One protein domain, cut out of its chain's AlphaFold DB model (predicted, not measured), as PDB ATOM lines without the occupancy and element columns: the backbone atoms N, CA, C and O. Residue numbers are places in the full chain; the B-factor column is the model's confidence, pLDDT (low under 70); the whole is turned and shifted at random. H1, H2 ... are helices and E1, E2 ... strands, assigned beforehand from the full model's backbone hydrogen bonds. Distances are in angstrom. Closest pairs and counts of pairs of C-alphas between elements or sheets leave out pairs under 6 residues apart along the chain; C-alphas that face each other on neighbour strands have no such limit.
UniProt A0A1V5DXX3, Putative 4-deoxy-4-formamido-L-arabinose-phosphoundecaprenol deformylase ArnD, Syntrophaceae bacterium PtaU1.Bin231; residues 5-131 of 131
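This is residues 5 to 131 of the 131 residues of the protein "Putative 4-deoxy-4-formamido-L-arabinose-phosphoundecaprenol deformylase ArnD" of Syntrophaceae bacterium PtaU1.Bin231 (UniProt A0A1V5DXX3). Loops with little regular structure run through the middle, with helices H3 and H5 side by side at one end and H1 at the other. Along the chain H1 E1 H2 H3 H4 H5 H6, mostly helix, hold 50 of the 127 printed residues. The compact whole, radius of gyration of the C-alphas 15.4 A, spans 41 by 32 by 24 A.

H5, residues 80 to 92, touches H3, residues 49 to 60, the same way at a shallow tilt of 21 degrees, with C-alphas 53 and 86 closest, 6.4 A. H2, 44 to 47, is close but not clearly touching H3. E1, 27 to 29, pairs with no named strand. H1, 5 to 10, H4, 74 to 78, H5 and H6, 100 to 106, have every O i to N i+4 pair within hydrogen-bond range; H3 has 6 of 8.

H5, 18.5 A long, runs from C-alpha 80, (208.353, 364.798, 281.553), to C-alpha 92, (193.770, 374.902, 276.283).

The printed part has no cut; no printed residue is under pLDDT 70.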
ATOM      1  N   ARG A   5     199.110 336.720 262.188       93.50
ATOM      2  CA  ARG A   5     199.267 335.669 263.201       93.50
ATOM      3  C   ARG A   5     198.747 336.163 264.542       93.50
ATOM      4  O   ARG A   5     198.023 335.431 265.209       93.50
ATOM      5  N   VAL A   6     199.068 337.407 264.907       92.50
ATOM      6  CA  VAL A   6     198.541 338.034 266.126       92.50
ATOM      7  C   VAL A   6     197.026 338.171 266.034       92.50
ATOM      8  O   VAL A   6     196.339 337.734 266.954       92.50
ATOM      9  N   LEU A   7     196.501 338.693 264.916       91.62
ATOM     10  CA  LEU A   7     195.053 338.818 264.713       91.62
ATOM     11  C   LEU A   7     194.334 337.472 264.823       91.62
ATOM     12  O   LEU A   7     193.260 337.402 265.410       91.62
ATOM     13  N   ASN A   8     194.935 336.395 264.315       92.31
ATOM     14  CA  ASN A   8     194.347 335.067 264.416       92.31
ATOM     15  C   ASN A   8     194.229 334.574 265.861       92.31
ATOM     16  O   ASN A   8     193.216 333.954 266.172       92.31
ATOM     17  N   VAL A   9     195.227 334.860 266.706       93.75
ATOM     18  CA  VAL A   9     195.263 334.460 268.123       93.75
ATOM     19  C   VAL A   9     194.287 335.280 268.964       93.75
ATOM     20  O   VAL A   9     193.563 334.725 269.781       93.75
ATOM     21  N   ILE A  10     194.235 336.600 268.774       93.12
ATOM     22  CA  ILE A  10     193.418 337.475 269.633       93.12
ATOM     23  C   ILE A  10     191.906 337.266 269.472       93.12
ATOM     24  O   ILE A  10     191.159 337.684 270.350       93.12
ATOM     25  N   ARG A  11     191.448 336.626 268.384       89.12
ATOM     26  CA  ARG A  11     190.024 336.287 268.177       89.12
ATOM     27  C   ARG A  11     189.459 335.413 269.287       89.12
ATOM     28  O   ARG A  11     188.267 335.484 269.560       89.12
ATOM     29  N   ASP A  12     190.317 334.625 269.922       92.19
ATOM     30  CA  ASP A  12     189.921 333.693 270.972       92.19
ATOM     31  C   ASP A  12     189.896 334.356 272.362       92.19
ATOM     32  O   ASP A  12     189.621 333.698 273.366       92.19
ATOM     33  N   TYR A  13     190.172 335.663 272.439       94.88
ATOM     34  CA  TYR A  13     190.193 336.432 273.679       94.88
ATOM     35  C   TYR A  13     189.044 337.446 273.725       94.88
ATOM     36  O   TYR A  13     188.714 338.057 272.708       94.88
ATOM     37  N   PRO A  14     188.463 337.701 274.913       95.62
ATOM     38  CA  PRO A  14     187.349 338.631 275.082       95.62
ATOM     39  C   PRO A  14     187.832 340.093 275.120       95.62
ATOM     40  O   PRO A  14     187.564 340.824 276.072       95.62
ATOM     41  N   LEU A  15     188.598 340.516 274.112       96.31
ATOM     42  CA  LEU A  15     189.025 341.906 273.965       96.31
ATOM     43  C   LEU A  15     187.869 342.758 273.429       96.31
ATOM     44  O   LEU A  15     187.100 342.319 272.582       96.31
ATOM     45  N   GLU A  16     187.764 344.001 273.895       96.06
ATOM     46  CA  GLU A  16     186.710 344.931 273.457       96.06
ATOM     47  C   GLU A  16     187.156 345.876 272.332       96.06
ATOM     48  O   GLU A  16     186.318 346.481 271.654       96.06
ATOM     49  N   TYR A  17     188.470 346.047 272.174       96.75
ATOM     50  CA  TYR A  17     189.111 346.912 271.189       96.75
ATOM     51  C   TYR A  17     190.601 346.579 271.057       96.75
ATOM     52  O   TYR A  17     191.175 345.880 271.893       96.75
ATOM     53  N   LEU A  18     191.229 347.137 270.026       96.62
ATOM     54  CA  LEU A  18     192.672 347.153 269.808       96.62
ATOM     55  C   LEU A  18     193.167 348.600 269.697       96.62
ATOM     56  O   LEU A  18     192.398 349.503 269.383       96.62
ATOM     57  N   SER A  19     194.447 348.830 269.982       96.88
ATOM     58  CA  SER A  19     195.124 350.117 269.767       96.88
ATOM     59  C   SER A  19     196.564 349.833 269.361       96.88
ATOM     60  O   SER A  19     197.488 349.857 270.168       96.88
ATOM     61  N   CYS A  20     196.728 349.375 268.124       95.00
ATOM     62  CA  CYS A  20     197.970 348.769 267.644       95.00
ATOM     63  C   CYS A  20     198.391 349.236 266.246       95.00
ATOM     64  O   CYS A  20     199.422 348.799 265.725       95.00
ATOM     65  N   THR A  21     197.613 350.132 265.646       96.00
ATOM     66  CA  THR A  21     197.879 350.755 264.354       96.00
ATOM     67  C   THR A  21     198.136 352.252 264.502       96.00
ATOM     68  O   THR A  21     197.841 352.881 265.518       96.00
ATOM     69  N   ARG A  22     198.674 352.830 263.432       95.12
ATOM     70  CA  ARG A  22     198.875 354.263 263.215       95.12
ATOM     71  C   ARG A  22     197.894 354.812 262.169       95.12
ATOM     72  O   ARG A  22     198.211 355.774 261.473       95.12
ATOM     73  N   ALA A  23     196.728 354.173 262.026       95.69
ATOM     74  CA  ALA A  23     195.652 354.653 261.164       95.69
ATOM     75  C   ALA A  23     195.162 356.037 261.626       95.69
ATOM     76  O   ALA A  23     195.344 356.417 262.777       95.69
ATOM     77  N   GLN A  24     194.538 356.808 260.734       93.50
ATOM     78  CA  GLN A  24     194.084 358.164 261.076       93.50
ATOM     79  C   GLN A  24     192.770 358.174 261.861       93.50
ATOM     80  O   GLN A  24     192.574 359.049 262.700       93.50
ATOM     81  N   ALA A  25     191.896 357.195 261.615       94.44
ATOM     82  CA  ALA A  25     190.567 357.113 262.205       94.44
ATOM     83  C   ALA A  25     190.245 355.683 262.674       94.44
ATOM     84  O   ALA A  25     190.803 354.727 262.123       94.44
ATOM     85  N   PRO A  26     189.352 355.526 263.669       96.94
ATOM     86  CA  PRO A  26     188.854 354.223 264.096       96.94
ATOM     87  C   PRO A  26     188.209 353.425 262.962       96.94
ATOM     88  O   PRO A  26     187.508 353.979 262.116       96.94
ATOM     89  N   PHE A  27     188.418 352.112 262.979       97.25
ATOM     90  CA  PHE A  27     187.843 351.170 262.018       97.25
ATOM     91  C   PHE A  27     187.615 349.809 262.686       97.25
ATOM     92  O   PHE A  27     188.085 349.568 263.796       97.25
ATOM     93  N   ILE A  28     186.897 348.909 262.024       97.00
ATOM     94  CA  ILE A  28     186.739 347.520 262.458       97.00
ATOM     95  C   ILE A  28     187.753 346.647 261.721       97.00
ATOM     96  O   ILE A  28     187.758 346.612 260.488       97.00
ATOM     97  N   HIS A  29     188.584 345.912 262.464       95.31
ATOM     98  CA  HIS A  29     189.499 344.942 261.863       95.31
ATOM     99  C   HIS A  29     188.716 343.814 261.194       95.31
ATOM    100  O   HIS A  29     187.964 343.073 261.837       95.31
ATOM    101  N   GLU A  30     188.942 343.657 259.894       93.50
ATOM    102  CA  GLU A  30     188.449 342.511 259.142       93.50
ATOM    103  C   GLU A  30     188.934 341.196 259.782       93.50
ATOM    104  O   GLU A  30     190.090 341.052 260.183       93.50
ATOM    105  N   GLY A  31     188.031 340.222 259.905       88.62
ATOM    106  CA  GLY A  31     188.326 338.893 260.444       88.62
ATOM    107  C   GLY A  31     188.261 338.765 261.969       88.62
ATOM    108  O   GLY A  31     188.013 337.657 262.441       88.62
ATOM    109  N   THR A  32     188.429 339.848 262.737       92.56
ATOM    110  CA  THR A  32     188.228 339.836 264.204       92.56
ATOM    111  C   THR A  32     186.935 340.526 264.629       92.56
ATOM    112  O   THR A  32     186.380 340.182 265.666       92.56
ATOM    113  N   GLY A  33     186.452 341.499 263.848       93.38
ATOM    114  CA  GLY A  33     185.301 342.324 264.220       93.38
ATOM    115  C   GLY A  33     185.593 343.308 265.359       93.38
ATOM    116  O   GLY A  33     184.692 344.028 265.791       93.38
ATOM    117  N   LEU A  34     186.839 343.363 265.844       95.19
ATOM    118  CA  LEU A  34     187.235 344.252 266.928       95.19
ATOM    119  C   LEU A  34     187.457 345.678 266.405       95.19
ATOM    120  O   LEU A  34     188.097 345.855 265.363       95.19
ATOM    121  N   PRO A  35     186.989 346.702 267.136       96.75
ATOM    122  CA  PRO A  35     187.300 348.082 266.815       96.75
ATOM    123  C   PRO A  35     188.762 348.393 267.123       96.75
ATOM    124  O   PRO A  35     189.262 348.119 268.214       96.75
ATOM    125  N   GLU A  36     189.430 349.019 266.168       97.19
ATOM    126  CA  GLU A  36     190.718 349.669 266.340       97.19
ATOM    127  C   GLU A  36     190.505 351.113 266.804       97.19
ATOM    128  O   GLU A  36     189.797 351.887 266.159       97.19
ATOM    129  N   ILE A  37     191.161 351.489 267.897       97.75
ATOM    130  CA  ILE A  37     191.353 352.866 268.347       97.75
ATOM    131  C   ILE A  37     192.815 353.211 268.043       97.75
ATOM    132  O   ILE A  37     193.690 352.859 268.835       97.75
ATOM    133  N   PRO A  38     193.126 353.846 266.904       97.00
ATOM    134  CA  PRO A  38     194.506 353.963 266.453       97.00
ATOM    135  C   PRO A  38     195.332 354.858 267.376       97.00
ATOM    136  O   PRO A  38     194.869 355.925 267.777       97.00
ATOM    137  N   SER A  39     196.581 354.474 267.642       96.25
ATOM    138  CA  SER A  39     197.574 355.309 268.334       96.25
ATOM    139  C   SER A  39     198.114 356.396 267.393       96.25
ATOM    140  O   SER A  39     199.288 356.397 267.042       96.25
ATOM    141  N   ASN A  40     197.232 357.253 266.879       95.12
ATOM    142  CA  ASN A  40     197.460 358.069 265.680       95.12
ATOM    143  C   ASN A  40     198.420 359.259 265.853       95.12
ATOM    144  O   ASN A  40     198.876 359.802 264.844       95.12
ATOM    145  N   LEU A  41     198.765 359.647 267.083       95.12
ATOM    146  CA  LEU A  41     199.782 360.668 267.320       95.12
ATOM    147  C   LEU A  41     201.183 360.050 267.345       95.12
ATOM    148  O   LEU A  41     201.366 358.961 267.895       95.12
ATOM    149  N   PRO A  42     202.191 360.734 266.781       92.69
ATOM    150  CA  PRO A  42     203.575 360.345 266.989       92.69
ATOM    151  C   PRO A  42     204.013 360.625 268.426       92.69
ATOM    152  O   PRO A  42     203.617 361.632 269.007       92.69
ATOM    153  N   CYS A  43     204.852 359.750 268.980       90.50
ATOM    154  CA  CYS A  43     205.525 359.997 270.252       90.50
ATOM    155  C   CYS A  43     206.761 360.892 270.052       90.50
ATOM    156  O   CYS A  43     207.172 361.192 268.917       90.50
ATOM    157  N   PHE A  44     207.368 361.341 271.149       91.31
ATOM    158  CA  PHE A  44     208.540 362.209 271.070       91.31
ATOM    159  C   PHE A  44     209.765 361.504 270.475       91.31
ATOM    160  O   PHE A  44     210.594 362.158 269.848       91.31
ATOM    161  N   GLU A  45     209.869 360.181 270.581       88.75
ATOM    162  CA  GLU A  45     210.946 359.408 269.957       88.75
ATOM    163  C   GLU A  45     210.828 359.379 268.427       88.75
ATOM    164  O   GLU A  45     211.842 359.309 267.736       88.75
ATOM    165  N   GLU A  46     209.608 359.459 267.886       89.19
ATOM    166  CA  GLU A  46     209.371 359.508 266.438       89.19
ATOM    167  C   GLU A  46     209.626 360.907 265.858       89.19
ATOM    168  O   GLU A  46     210.051 361.048 264.715       89.19
ATOM    169  N   THR A  47     209.354 361.956 266.630       89.56
ATOM    170  CA  THR A  47     209.433 363.348 266.152       89.56
ATOM    171  C   THR A  47     210.724 364.057 266.539       89.56
ATOM    172  O   THR A  47     211.104 365.032 265.893       89.56
ATOM    173  N   GLY A  48     211.405 363.574 267.575       86.69
ATOM    174  CA  GLY A  48     212.393 364.342 268.317       86.69
ATOM    175  C   GLY A  48     211.716 365.370 269.229       86.69
ATOM    176  O   GLY A  48     210.766 366.049 268.838       86.69
ATOM    177  N   VAL A  49     212.234 365.527 270.448       83.12
ATOM    178  CA  VAL A  49     211.610 366.357 271.497       83.12
ATOM    179  C   VAL A  49     211.378 367.819 271.091       83.12
ATOM    180  O   VAL A  49     210.351 368.395 271.441       83.12
ATOM    181  N   GLU A  50     212.284 368.414 270.309       81.88
ATOM    182  CA  GLU A  50     212.167 369.823 269.909       81.88
ATOM    183  C   GLU A  50     211.056 370.058 268.880       81.88
ATOM    184  O   GLU A  50     210.365 371.072 268.940       81.88
ATOM    185  N   ALA A  51     210.846 369.116 267.956       88.38
ATOM    186  CA  ALA A  51     209.788 369.220 266.951       88.38
ATOM    187  C   ALA A  51     208.456 368.626 267.433       88.38
ATOM    188  O   ALA A  51     207.398 368.974 266.905       88.38
ATOM    189  N   GLY A  52     208.492 367.739 268.429       89.69
ATOM    190  CA  GLY A  52     207.345 366.946 268.855       89.69
ATOM    191  C   GLY A  52     206.147 367.774 269.295       89.69
ATOM    192  O   GLY A  52     205.037 367.506 268.846       89.69
ATOM    193  N   LEU A  53     206.360 368.834 270.081       91.69
ATOM    194  CA  LEU A  53     205.270 369.726 270.491       91.69
ATOM    195  C   LEU A  53     204.570 370.363 269.289       91.69
ATOM    196  O   LEU A  53     203.345 370.347 269.211       91.69
ATOM    197  N   THR A  54     205.332 370.886 268.327       93.12
ATOM    198  CA  THR A  54     204.775 371.513 267.123       93.12
ATOM    199  C   THR A  54     204.032 370.503 266.253       93.12
ATOM    200  O   THR A  54     202.918 370.781 265.810       93.12
ATOM    201  N   VAL A  55     204.617 369.324 266.027       93.81
ATOM    202  CA  VAL A  55     204.010 368.278 265.191       93.81
ATOM    203  C   VAL A  55     202.729 367.748 265.825       93.81
ATOM    204  O   VAL A  55     201.712 367.648 265.141       93.81
ATOM    205  N   ILE A  56     202.752 367.424 267.119       94.06
ATOM    206  CA  ILE A  56     201.575 366.898 267.813       94.06
ATOM    207  C   ILE A  56     200.496 367.976 267.901       94.06
ATOM    208  O   ILE A  56     199.343 367.689 267.594       94.06
ATOM    209  N   ARG A  57     200.848 369.227 268.219       94.12
ATOM    210  CA  ARG A  57     199.886 370.336 268.221       94.12
ATOM    211  C   ARG A  57     199.197 370.498 266.868       94.12
ATOM    212  O   ARG A  57     197.978 370.572 266.831       94.12
ATOM    213  N   SER A  58     199.953 370.461 265.769       94.00
ATOM    214  CA  SER A  58     199.372 370.539 264.425       94.00
ATOM    215  C   SER A  58     198.383 369.406 264.142       94.00
ATOM    216  O   SER A  58     197.459 369.613 263.366       94.00
ATOM    217  N   ARG A  59     198.565 368.221 264.743       93.81
ATOM    218  CA  ARG A  59     197.587 367.126 264.660       93.81
ATOM    219  C   ARG A  59     196.358 367.396 265.510       93.81
ATOM    220  O   ARG A  59     195.255 367.160 265.045       93.81
ATOM    221  N   LEU A  60     196.545 367.913 266.722       95.25
ATOM    222  CA  LEU A  60     195.440 368.304 267.595       95.25
ATOM    223  C   LEU A  60     194.597 369.439 266.987       95.25
ATOM    224  O   LEU A  60     193.396 369.494 267.238       95.25
ATOM    225  N   ASP A  61     195.183 370.324 266.175       95.31
ATOM    226  CA  ASP A  61     194.455 371.397 265.479       95.31
ATOM    227  C   ASP A  61     193.444 370.849 264.447       95.31
ATOM    228  O   ASP A  61     192.459 371.520 264.139       95.31
ATOM    229  N   GLU A  62     193.644 369.625 263.937       93.44
ATOM    230  CA  GLU A  62     192.700 368.951 263.027       93.44
ATOM    231  C   GLU A  62     191.389 368.559 263.740       93.44
ATOM    232  O   GLU A  62     190.362 368.339 263.091       93.44
ATOM    233  N   GLY A  63     191.401 368.517 265.077       93.06
ATOM    234  CA  GLY A  63     190.266 368.100 265.888       93.06
ATOM    235  C   GLY A  63     190.049 366.583 265.893       93.06
ATOM    236  O   GLY A  63     190.653 365.813 265.149       93.06
ATOM    237  N   GLY A  64     189.090 366.146 266.707       93.50
ATOM    238  CA  GLY A  64     188.616 364.765 266.706       93.50
ATOM    239  C   GLY A  64     189.262 363.898 267.780       93.50
ATOM    240  O   GLY A  64     189.383 364.306 268.934       93.50
ATOM    241  N   LEU A  65     189.569 362.650 267.423       95.00
ATOM    242  CA  LEU A  65     190.043 361.642 268.363       95.00
ATOM    243  C   LEU A  65     191.525 361.370 268.162       95.00
ATOM    244  O   LEU A  65     191.946 360.941 267.086       95.00
ATOM    245  N   HIS A  66     192.291 361.539 269.233       96.94
ATOM    246  CA  HIS A  66     193.726 361.321 269.215       96.94
ATOM    247  C   HIS A  66     194.176 360.412 270.348       96.94
ATOM    248  O   HIS A  66     193.670 360.493 271.467       96.94
ATOM    249  N   VAL A  67     195.155 359.561 270.054       97.19
ATOM    250  CA  VAL A  67     195.810 358.710 271.045       97.19
ATOM    251  C   VAL A  67     197.313 358.875 270.903       97.19
ATOM    252  O   VAL A  67     197.888 358.557 269.861       97.19
ATOM    253  N   LEU A  68     197.930 359.366 271.977       95.56
ATOM    254  CA  LEU A  68     199.374 359.481 272.122       95.56
ATOM    255  C   LEU A  68     199.909 358.242 272.851       95.56
ATOM    256  O   LEU A  68     199.606 358.072 274.034       95.56
ATOM    257  N   PRO A  69     200.682 357.369 272.184       93.06
ATOM    258  CA  PRO A  69     201.457 356.360 272.888       93.06
ATOM    259  C   PRO A  69     202.578 357.052 273.673       93.06
ATOM    260  O   PRO A  69     203.276 357.900 273.123       93.06
ATOM    261  N   VAL A  70     202.733 356.688 274.944       92.44
ATOM    262  CA  VAL A  70     203.756 357.233 275.849       92.44
ATOM    263  C   VAL A  70     204.513 356.095 276.527       92.44
ATOM    264  O   VAL A  70     203.939 355.033 276.785       92.44
ATOM    265  N   HIS A  71     205.779 356.329 276.850       91.19
ATOM    266  CA  HIS A  71     206.642 355.403 277.570       91.19
ATOM    267  C   HIS A  71     207.102 356.036 278.886       91.19
ATOM    268  O   HIS A  71     207.468 357.211 278.955       91.19
ATOM    269  N   ALA A  72     207.098 355.253 279.966       92.00
ATOM    270  CA  ALA A  72     207.447 355.763 281.290       92.00
ATOM    271  C   ALA A  72     208.897 356.273 281.344       92.00
ATOM    272  O   ALA A  72     209.185 357.255 282.021       92.00
ATOM    273  N   GLU A  73     209.799 355.644 280.593       91.56
ATOM    274  CA  GLU A  73     211.208 356.019 280.495       91.56
ATOM    275  C   GLU A  73     211.412 357.392 279.840       91.56
ATOM    276  O   GLU A  73     212.420 358.061 280.088       91.56
ATOM    277  N   VAL A  74     210.454 357.821 279.014       90.06
ATOM    278  CA  VAL A  74     210.566 358.993 278.151       90.06
ATOM    279  C   VAL A  74     209.690 360.128 278.675       90.06
ATOM    280  O   VAL A  74     210.215 361.073 279.275       90.06
ATOM    281  N   GLU A  75     208.368 360.025 278.537       91.12
ATOM    282  CA  GLU A  75     207.403 361.022 279.019       91.12
ATOM    283  C   GLU A  75     207.247 361.021 280.544       91.12
ATOM    284  O   GLU A  75     206.816 362.017 281.116       91.12
ATOM    285  N   GLY A  76     207.615 359.933 281.225       88.75
ATOM    286  CA  GLY A  76     207.734 359.907 282.688       88.75
ATOM    287  C   GLY A  76     209.130 360.279 283.202       88.75
ATOM    288  O   GLY A  76     209.305 360.486 284.402       88.75
ATOM    289  N   GLY A  77     210.117 360.365 282.307       92.12
ATOM    290  CA  GLY A  77     211.525 360.551 282.636       92.12
ATOM    291  C   GLY A  77     212.092 361.827 282.033       92.12
ATOM    292  O   GLY A  77     211.719 362.941 282.409       92.12
ATOM    293  N   ILE A  78     213.029 361.661 281.098       92.12
ATOM    294  CA  ILE A  78     213.845 362.757 280.552       92.12
ATOM    295  C   ILE A  78     213.025 363.880 279.902       92.12
ATOM    296  O   ILE A  78     213.492 365.019 279.866       92.12
ATOM    297  N   TRP A  79     211.814 363.592 279.414       93.25
ATOM    298  CA  TRP A  79     210.953 364.555 278.720       93.25
ATOM    299  C   TRP A  79     209.638 364.841 279.453       93.25
ATOM    300  O   TRP A  79     208.719 365.406 278.860       93.25
ATOM    301  N   ALA A  80     209.556 364.553 280.756       94.00
ATOM    302  CA  ALA A  80     208.353 364.798 281.553       94.00
ATOM    303  C   ALA A  80     207.848 366.249 281.483       94.00
ATOM    304  O   ALA A  80     206.650 366.478 281.336       94.00
ATOM    305  N   GLY A  81     208.748 367.240 281.497       94.38
ATOM    306  CA  GLY A  81     208.354 368.649 281.360       94.38
ATOM    307  C   GLY A  81     207.666 368.962 280.025       94.38
ATOM    308  O   GLY A  81     206.675 369.683 279.999       94.38
ATOM    309  N   ARG A  82     208.138 368.362 278.925       93.38
ATOM    310  CA  ARG A  82     207.545 368.534 277.587       93.38
ATOM    311  C   ARG A  82     206.220 367.793 277.462       93.38
ATOM    312  O   ARG A  82     205.313 368.264 276.787       93.38
ATOM    313  N   PHE A  83     206.088 366.653 278.135       94.06
ATOM    314  CA  PHE A  83     204.814 365.953 278.211       94.06
ATOM    315  C   PHE A  83     203.762 366.770 278.976       94.06
ATOM    316  O   PHE A  83     202.644 366.910 278.491       94.06
ATOM    317  N   VAL A  84     204.121 367.383 280.110       95.38
ATOM    318  CA  VAL A  84     203.222 368.294 280.844       95.38
ATOM    319  C   VAL A  84     202.808 369.484 279.974       95.38
ATOM    320  O   VAL A  84     201.620 369.776 279.878       95.38
ATOM    321  N   GLU A  85     203.753 370.108 279.267       95.50
ATOM    322  CA  GLU A  85     203.456 371.204 278.333       95.50
ATOM    323  C   GLU A  85     202.468 370.777 277.235       95.50
ATOM    324  O   GLU A  85     201.534 371.510 276.905       95.50
ATOM    325  N   LEU A  86     202.619 369.565 276.697       94.12
ATOM    326  CA  LEU A  86     201.687 369.022 275.713       94.12
ATOM    327  C   LEU A  86     200.274 368.829 276.287       94.12
ATOM    328  O   LEU A  86     199.292 369.100 275.591       94.12
ATOM    329  N   LEU A  87     200.158 368.374 277.537       95.31
ATOM    330  CA  LEU A  87     198.866 368.232 278.213       95.31
ATOM    331  C   LEU A  87     198.194 369.593 278.434       95.31
ATOM    332  O   LEU A  87     196.990 369.711 278.201       95.31
ATOM    333  N   ASP A  88     198.962 370.618 278.808       96.38
ATOM    334  CA  ASP A  88     198.456 371.987 278.950       96.38
ATOM    335  C   ASP A  88     197.950 372.537 277.610       96.38
ATOM    336  O   ASP A  88     196.863 373.117 277.550       96.38
ATOM    337  N   ILE A  89     198.689 372.305 276.518       94.94
ATOM    338  CA  ILE A  89     198.263 372.669 275.158       94.94
ATOM    339  C   ILE A  89     196.943 371.975 274.810       94.94
ATOM    340  O   ILE A  89     195.991 372.642 274.403       94.94
ATOM    341  N   ALA A  90     196.848 370.657 275.003       96.19
ATOM    342  CA  ALA A  90     195.629 369.908 274.704       96.19
ATOM    343  C   ALA A  90     194.428 370.438 275.510       96.19
ATOM    344  O   ALA A  90     193.349 370.650 274.950       96.19
ATOM    345  N   ALA A  91     194.620 370.721 276.802       96.50
ATOM    346  CA  ALA A  91     193.583 371.288 277.659       96.50
ATOM    347  C   ALA A  91     193.135 372.685 277.191       96.50
ATOM    348  O   ALA A  91     191.935 372.950 277.112       96.50
ATOM    349  N   GLN A  92     194.072 373.565 276.820       96.81
ATOM    350  CA  GLN A  92     193.770 374.902 276.283       96.81
ATOM    351  C   GLN A  92     193.027 374.848 274.942       96.81
ATOM    352  O   GLN A  92     192.215 375.723 274.650       96.81
ATOM    353  N   MET A  93     193.269 373.805 274.147       96.69
ATOM    354  CA  MET A  93     192.553 373.533 272.897       96.69
ATOM    355  C   MET A  93     191.162 372.912 273.118       96.69
ATOM    356  O   MET A  93     190.436 372.676 272.156       96.69
ATOM    357  N   GLY A  94     190.766 372.654 274.369       97.19
ATOM    358  CA  GLY A  94     189.454 372.109 274.715       97.19
ATOM    359  C   GLY A  94     189.357 370.585 274.627       97.19
ATOM    360  O   GLY A  94     188.250 370.044 274.662       97.19
ATOM    361  N   TYR A  95     190.484 369.871 274.532       97.44
ATOM    362  CA  TYR A  95     190.467 368.412 274.575       97.44
ATOM    363  C   TYR A  95     190.095 367.890 275.960       97.44
ATOM    364  O   TYR A  95     190.518 368.405 276.995       97.44
ATOM    365  N   THR A  96     189.341 366.793 275.971       95.81
ATOM    366  CA  THR A  96     189.110 365.987 277.171       95.81
ATOM    367  C   THR A  96     190.033 364.778 277.146       95.81
ATOM    368  O   THR A  96     189.961 363.962 276.228       95.81
ATOM    369  N   ILE A  97     190.871 364.636 278.172       95.56
ATOM    370  CA  ILE A  97     191.711 363.447 278.347       95.56
ATOM    371  C   ILE A  97     190.846 362.289 278.853       95.56
ATOM    372  O   ILE A  97     190.093 362.433 279.818       95.56
ATOM    373  N   ALA A  98     190.948 361.135 278.196       96.25
ATOM    374  CA  ALA A  98     190.126 359.965 278.475       96.25
ATOM    375  C   ALA A  98     190.929 358.666 278.339       96.25
ATOM    376  O   ALA A  98     191.929 358.598 277.629       96.25
ATOM    377  N   THR A  99     190.462 357.607 279.000       97.31
ATOM    378  CA  THR A  99     191.001 356.256 278.809       97.31
ATOM    379  C   THR A  99     190.545 355.674 277.468       97.31
ATOM    380  O   THR A  99     189.482 356.032 276.951       97.31
ATOM    381  N   LEU A 100     191.281 354.692 276.938       97.62
ATOM    382  CA  LEU A 100     190.861 353.958 275.736       97.62
ATOM    383  C   LEU A 100     189.494 353.274 275.914       97.62
ATOM    384  O   LEU A 100     188.683 353.271 274.992       97.62
ATOM    385  N   SER A 101     189.185 352.772 277.113       97.19
ATOM    386  CA  SER A 101     187.862 352.212 277.422       97.19
ATOM    387  C   SER A 101     186.746 353.256 277.335       97.19
ATOM    388  O   SER A 101     185.654 352.956 276.852       97.19
ATOM    389  N   ARG A 102     187.003 354.504 277.743       97.44
ATOM    390  CA  ARG A 102     186.035 355.592 277.597       97.44
ATOM    391  C   ARG A 102     185.886 356.007 276.136       97.44
ATOM    392  O   ARG A 102     184.760 356.176 275.680       97.44
ATOM    393  N   ILE A 103     186.990 356.087 275.396       96.69
ATOM    394  CA  ILE A 103     186.971 356.312 273.946       96.69
ATOM    395  C   ILE A 103     186.133 355.240 273.245       96.69
ATOM    396  O   ILE A 103     185.276 355.569 272.427       96.69
ATOM    397  N   ARG A 104     186.302 353.963 273.606       96.50
ATOM    398  CA  ARG A 104     185.524 352.856 273.039       96.50
ATOM    399  C   ARG A 104     184.013 353.069 273.167       96.50
ATOM    400  O   ARG A 104     183.278 352.727 272.240       96.50
ATOM    401  N   GLN A 105     183.558 353.637 274.283       95.50
ATOM    402  CA  GLN A 105     182.144 353.956 274.526       95.50
ATOM    403  C   GLN A 105     181.637 355.139 273.690       95.50
ATOM    404  O   GLN A 105     180.431 355.268 273.497       95.50
ATOM    405  N   MET A 106     182.539 356.007 273.228       93.56
ATOM    406  CA  MET A 106     182.230 357.169 272.391       93.56
ATOM    407  C   MET A 106     182.223 356.832 270.898       93.56
ATOM    408  O   MET A 106     181.666 357.597 270.112       93.56
ATOM    409  N   LEU A 107     182.838 355.712 270.497       94.38
ATOM    410  CA  LEU A 107     182.825 355.273 269.105       94.38
ATOM    411  C   LEU A 107     181.390 355.005 268.624       94.38
ATOM    412  O   LEU A 107     180.572 354.478 269.389       94.38
ATOM    413  N   PRO A 108     181.085 355.314 267.353       91.00
ATOM    414  CA  PRO A 108     179.779 355.021 266.786       91.00
ATOM    415  C   PRO A 108     179.508 353.511 266.823       91.00
ATOM    416  O   PRO A 108     180.412 352.694 266.652       91.00
ATOM    417  N   LYS A 109     178.252 353.135 267.081       79.75
ATOM    418  CA  LYS A 109     177.846 351.721 267.134       79.75
ATOM    419  C   LYS A 109     177.785 351.084 265.745       79.75
ATOM    420  O   LYS A 109     178.117 349.913 265.620       79.75
ATOM    421  N   ASP A 110     177.439 351.883 264.738       85.69
ATOM    422  CA  ASP A 110     177.288 351.482 263.341       85.69
ATOM    423  C   ASP A 110     178.054 352.447 262.423       85.69
ATOM    424  O   ASP A 110     178.309 353.596 262.787       85.69
ATOM    425  N   GLY A 111     178.407 351.995 261.217       86.94
ATOM    426  CA  GLY A 111     178.979 352.853 260.171       86.94
ATOM    427  C   GLY A 111     180.497 353.058 260.212       86.94
ATOM    428  O   GLY A 111     181.012 353.830 259.407       86.94
ATOM    429  N   MET A 112     181.231 352.368 261.095       95.06
ATOM    430  CA  MET A 112     182.694 352.295 260.982       95.06
ATOM    431  C   MET A 112     183.101 351.433 259.784       95.06
ATOM    432  O   MET A 112     182.499 350.390 259.525       95.06
ATOM    433  N   GLU A 113     184.148 351.857 259.077       96.38
ATOM    434  CA  GLU A 113     184.735 351.089 257.979       96.38
ATOM    435  C   GLU A 113     185.229 349.729 258.494       96.38
ATOM    436  O   GLU A 113     185.935 349.661 259.500       96.38
ATOM    437  N   VAL A 114     184.877 348.646 257.799       96.94
ATOM    438  CA  VAL A 114     185.471 347.323 258.026       96.94
ATOM    439  C   VAL A 114     186.597 347.150 257.022       96.94
ATOM    440  O   VAL A 114     186.360 347.201 255.816       96.94
ATOM    441  N   ARG A 115     187.822 346.958 257.507       96.56
ATOM    442  CA  ARG A 115     189.001 346.842 256.642       96.56
ATOM    443  C   ARG A 115     190.141 346.104 257.321       96.56
ATOM    444  O   ARG A 115     190.208 345.996 258.546       96.56
ATOM    445  N   LYS A 116     191.090 345.651 256.507       95.12
ATOM    446  CA  LYS A 116     192.392 345.178 256.972       95.12
ATOM    447  C   LYS A 116     193.348 346.356 257.187       95.12
ATOM    448  O   LYS A 116     193.287 347.366 256.482       95.12
ATOM    449  N   TYR A 117     194.258 346.221 258.149       93.50
ATOM    450  CA  TYR A 117     195.402 347.123 258.270       93.50
ATOM    451  C   TYR A 117     196.346 346.964 257.068       93.50
ATOM    452  O   TYR A 117     196.417 345.910 256.433       93.50
ATOM    453  N   ARG A 118     197.119 348.006 256.773       94.94
ATOM    454  CA  ARG A 118     198.204 347.957 255.781       94.94
ATOM    455  C   ARG A 118     199.528 348.283 256.457       94.94
ATOM    456  O   ARG A 118     199.555 349.014 257.436       94.94
ATOM    457  N   MET A 119     200.632 347.761 255.939       95.56
ATOM    458  CA  MET A 119     201.957 348.101 256.461       95.56
ATOM    459  C   MET A 119     202.500 349.337 255.746       95.56
ATOM    460  O   MET A 119     202.459 349.410 254.519       95.56
ATOM    461  N   ALA A 120     203.033 350.294 256.502       95.25
ATOM    462  CA  ALA A 120     203.674 351.488 255.964       95.25
ATOM    463  C   ALA A 120     204.873 351.903 256.821       95.25
ATOM    464  O   ALA A 120     204.854 351.760 258.042       95.25
ATOM    465  N   LEU A 121     205.916 352.441 256.184       94.69
ATOM    466  CA  LEU A 121     206.999 353.124 256.885       94.69
ATOM    467  C   LEU A 121     206.595 354.586 257.094       94.69
ATOM    468  O   LEU A 121     206.401 355.317 256.124       94.69
ATOM    469  N   LEU A 122     206.441 354.994 258.352       92.50
ATOM    470  CA  LEU A 122     206.106 356.372 258.710       92.50
ATOM    471  C   LEU A 122     207.375 357.184 259.012       92.50
ATOM    472  O   LEU A 122     208.363 356.602 259.468       92.50
ATOM    473  N   PRO A 123     207.355 358.516 258.807       90.12
ATOM    474  CA  PRO A 123     208.450 359.389 259.222       90.12
ATOM    475  C   PRO A 123     208.816 359.169 260.694       90.12
ATOM    476  O   PRO A 123     207.931 359.010 261.532       90.12
ATOM    477  N   GLY A 124     210.116 359.130 260.993       87.25
ATOM    478  CA  GLY A 124     210.616 358.922 262.355       87.25
ATOM    479  C   GLY A 124     210.655 357.467 262.827       87.25
ATOM    480  O   GLY A 124     211.282 357.172 263.840       87.25
ATOM    481  N   ARG A 125     210.045 356.522 262.097       88.81
ATOM    482  CA  ARG A 125     210.083 355.099 262.455       88.81
ATOM    483  C   ARG A 125     211.213 354.370 261.739       88.81
ATOM    484  O   ARG A 125     211.410 354.526 260.540       88.81
ATOM    485  N   ALA A 126     211.904 353.498 262.472       90.31
ATOM    486  CA  ALA A 126     212.957 352.643 261.919       90.31
ATOM    487  C   ALA A 126     212.413 351.429 261.141       90.31
ATOM    488  O   ALA A 126     213.129 350.834 260.338       90.31
ATOM    489  N   VAL A 127     211.157 351.039 261.390       91.50
ATOM    490  CA  VAL A 127     210.516 349.863 260.783       91.50
ATOM    491  C   VAL A 127     209.074 350.171 260.370       91.50
ATOM    492  O   VAL A 127     208.432 351.016 261.010       91.50
ATOM    493  N   PRO A 128     208.539 349.480 259.342       93.56
ATOM    494  CA  PRO A 128     207.130 349.583 258.985       93.56
ATOM    495  C   PRO A 128     206.209 349.282 260.169       93.56
ATOM    496  O   PRO A 128     206.516 348.444 261.013       93.56
ATOM    497  N   CYS A 129     205.055 349.935 260.213       93.62
ATOM    498  CA  CYS A 129     203.993 349.671 261.176       93.62
ATOM    499  C   CYS A 129     202.644 349.535 260.470       93.62
ATOM    500  O   CYS A 129     202.489 349.935 259.316       93.62
ATOM    501  N   ALA A 130     201.666 348.973 261.173       95.31
ATOM    502  CA  ALA A 130     200.301 348.886 260.681       95.31
ATOM    503  C   ALA A 130     199.626 350.267 260.689       95.31
ATOM    504  O   ALA A 130     199.779 351.012 261.659       95.31
ATOM    505  N   VAL A 131     198.884 350.594 259.630       93.81
ATOM    506  CA  VAL A 131     198.102 351.830 259.416       93.81
ATOM    507  C   VAL A 131     196.769 351.544 258.725       93.81
ATOM    508  O   VAL A 131     196.511 350.381 258.331       93.81
TER     509      VAL A 131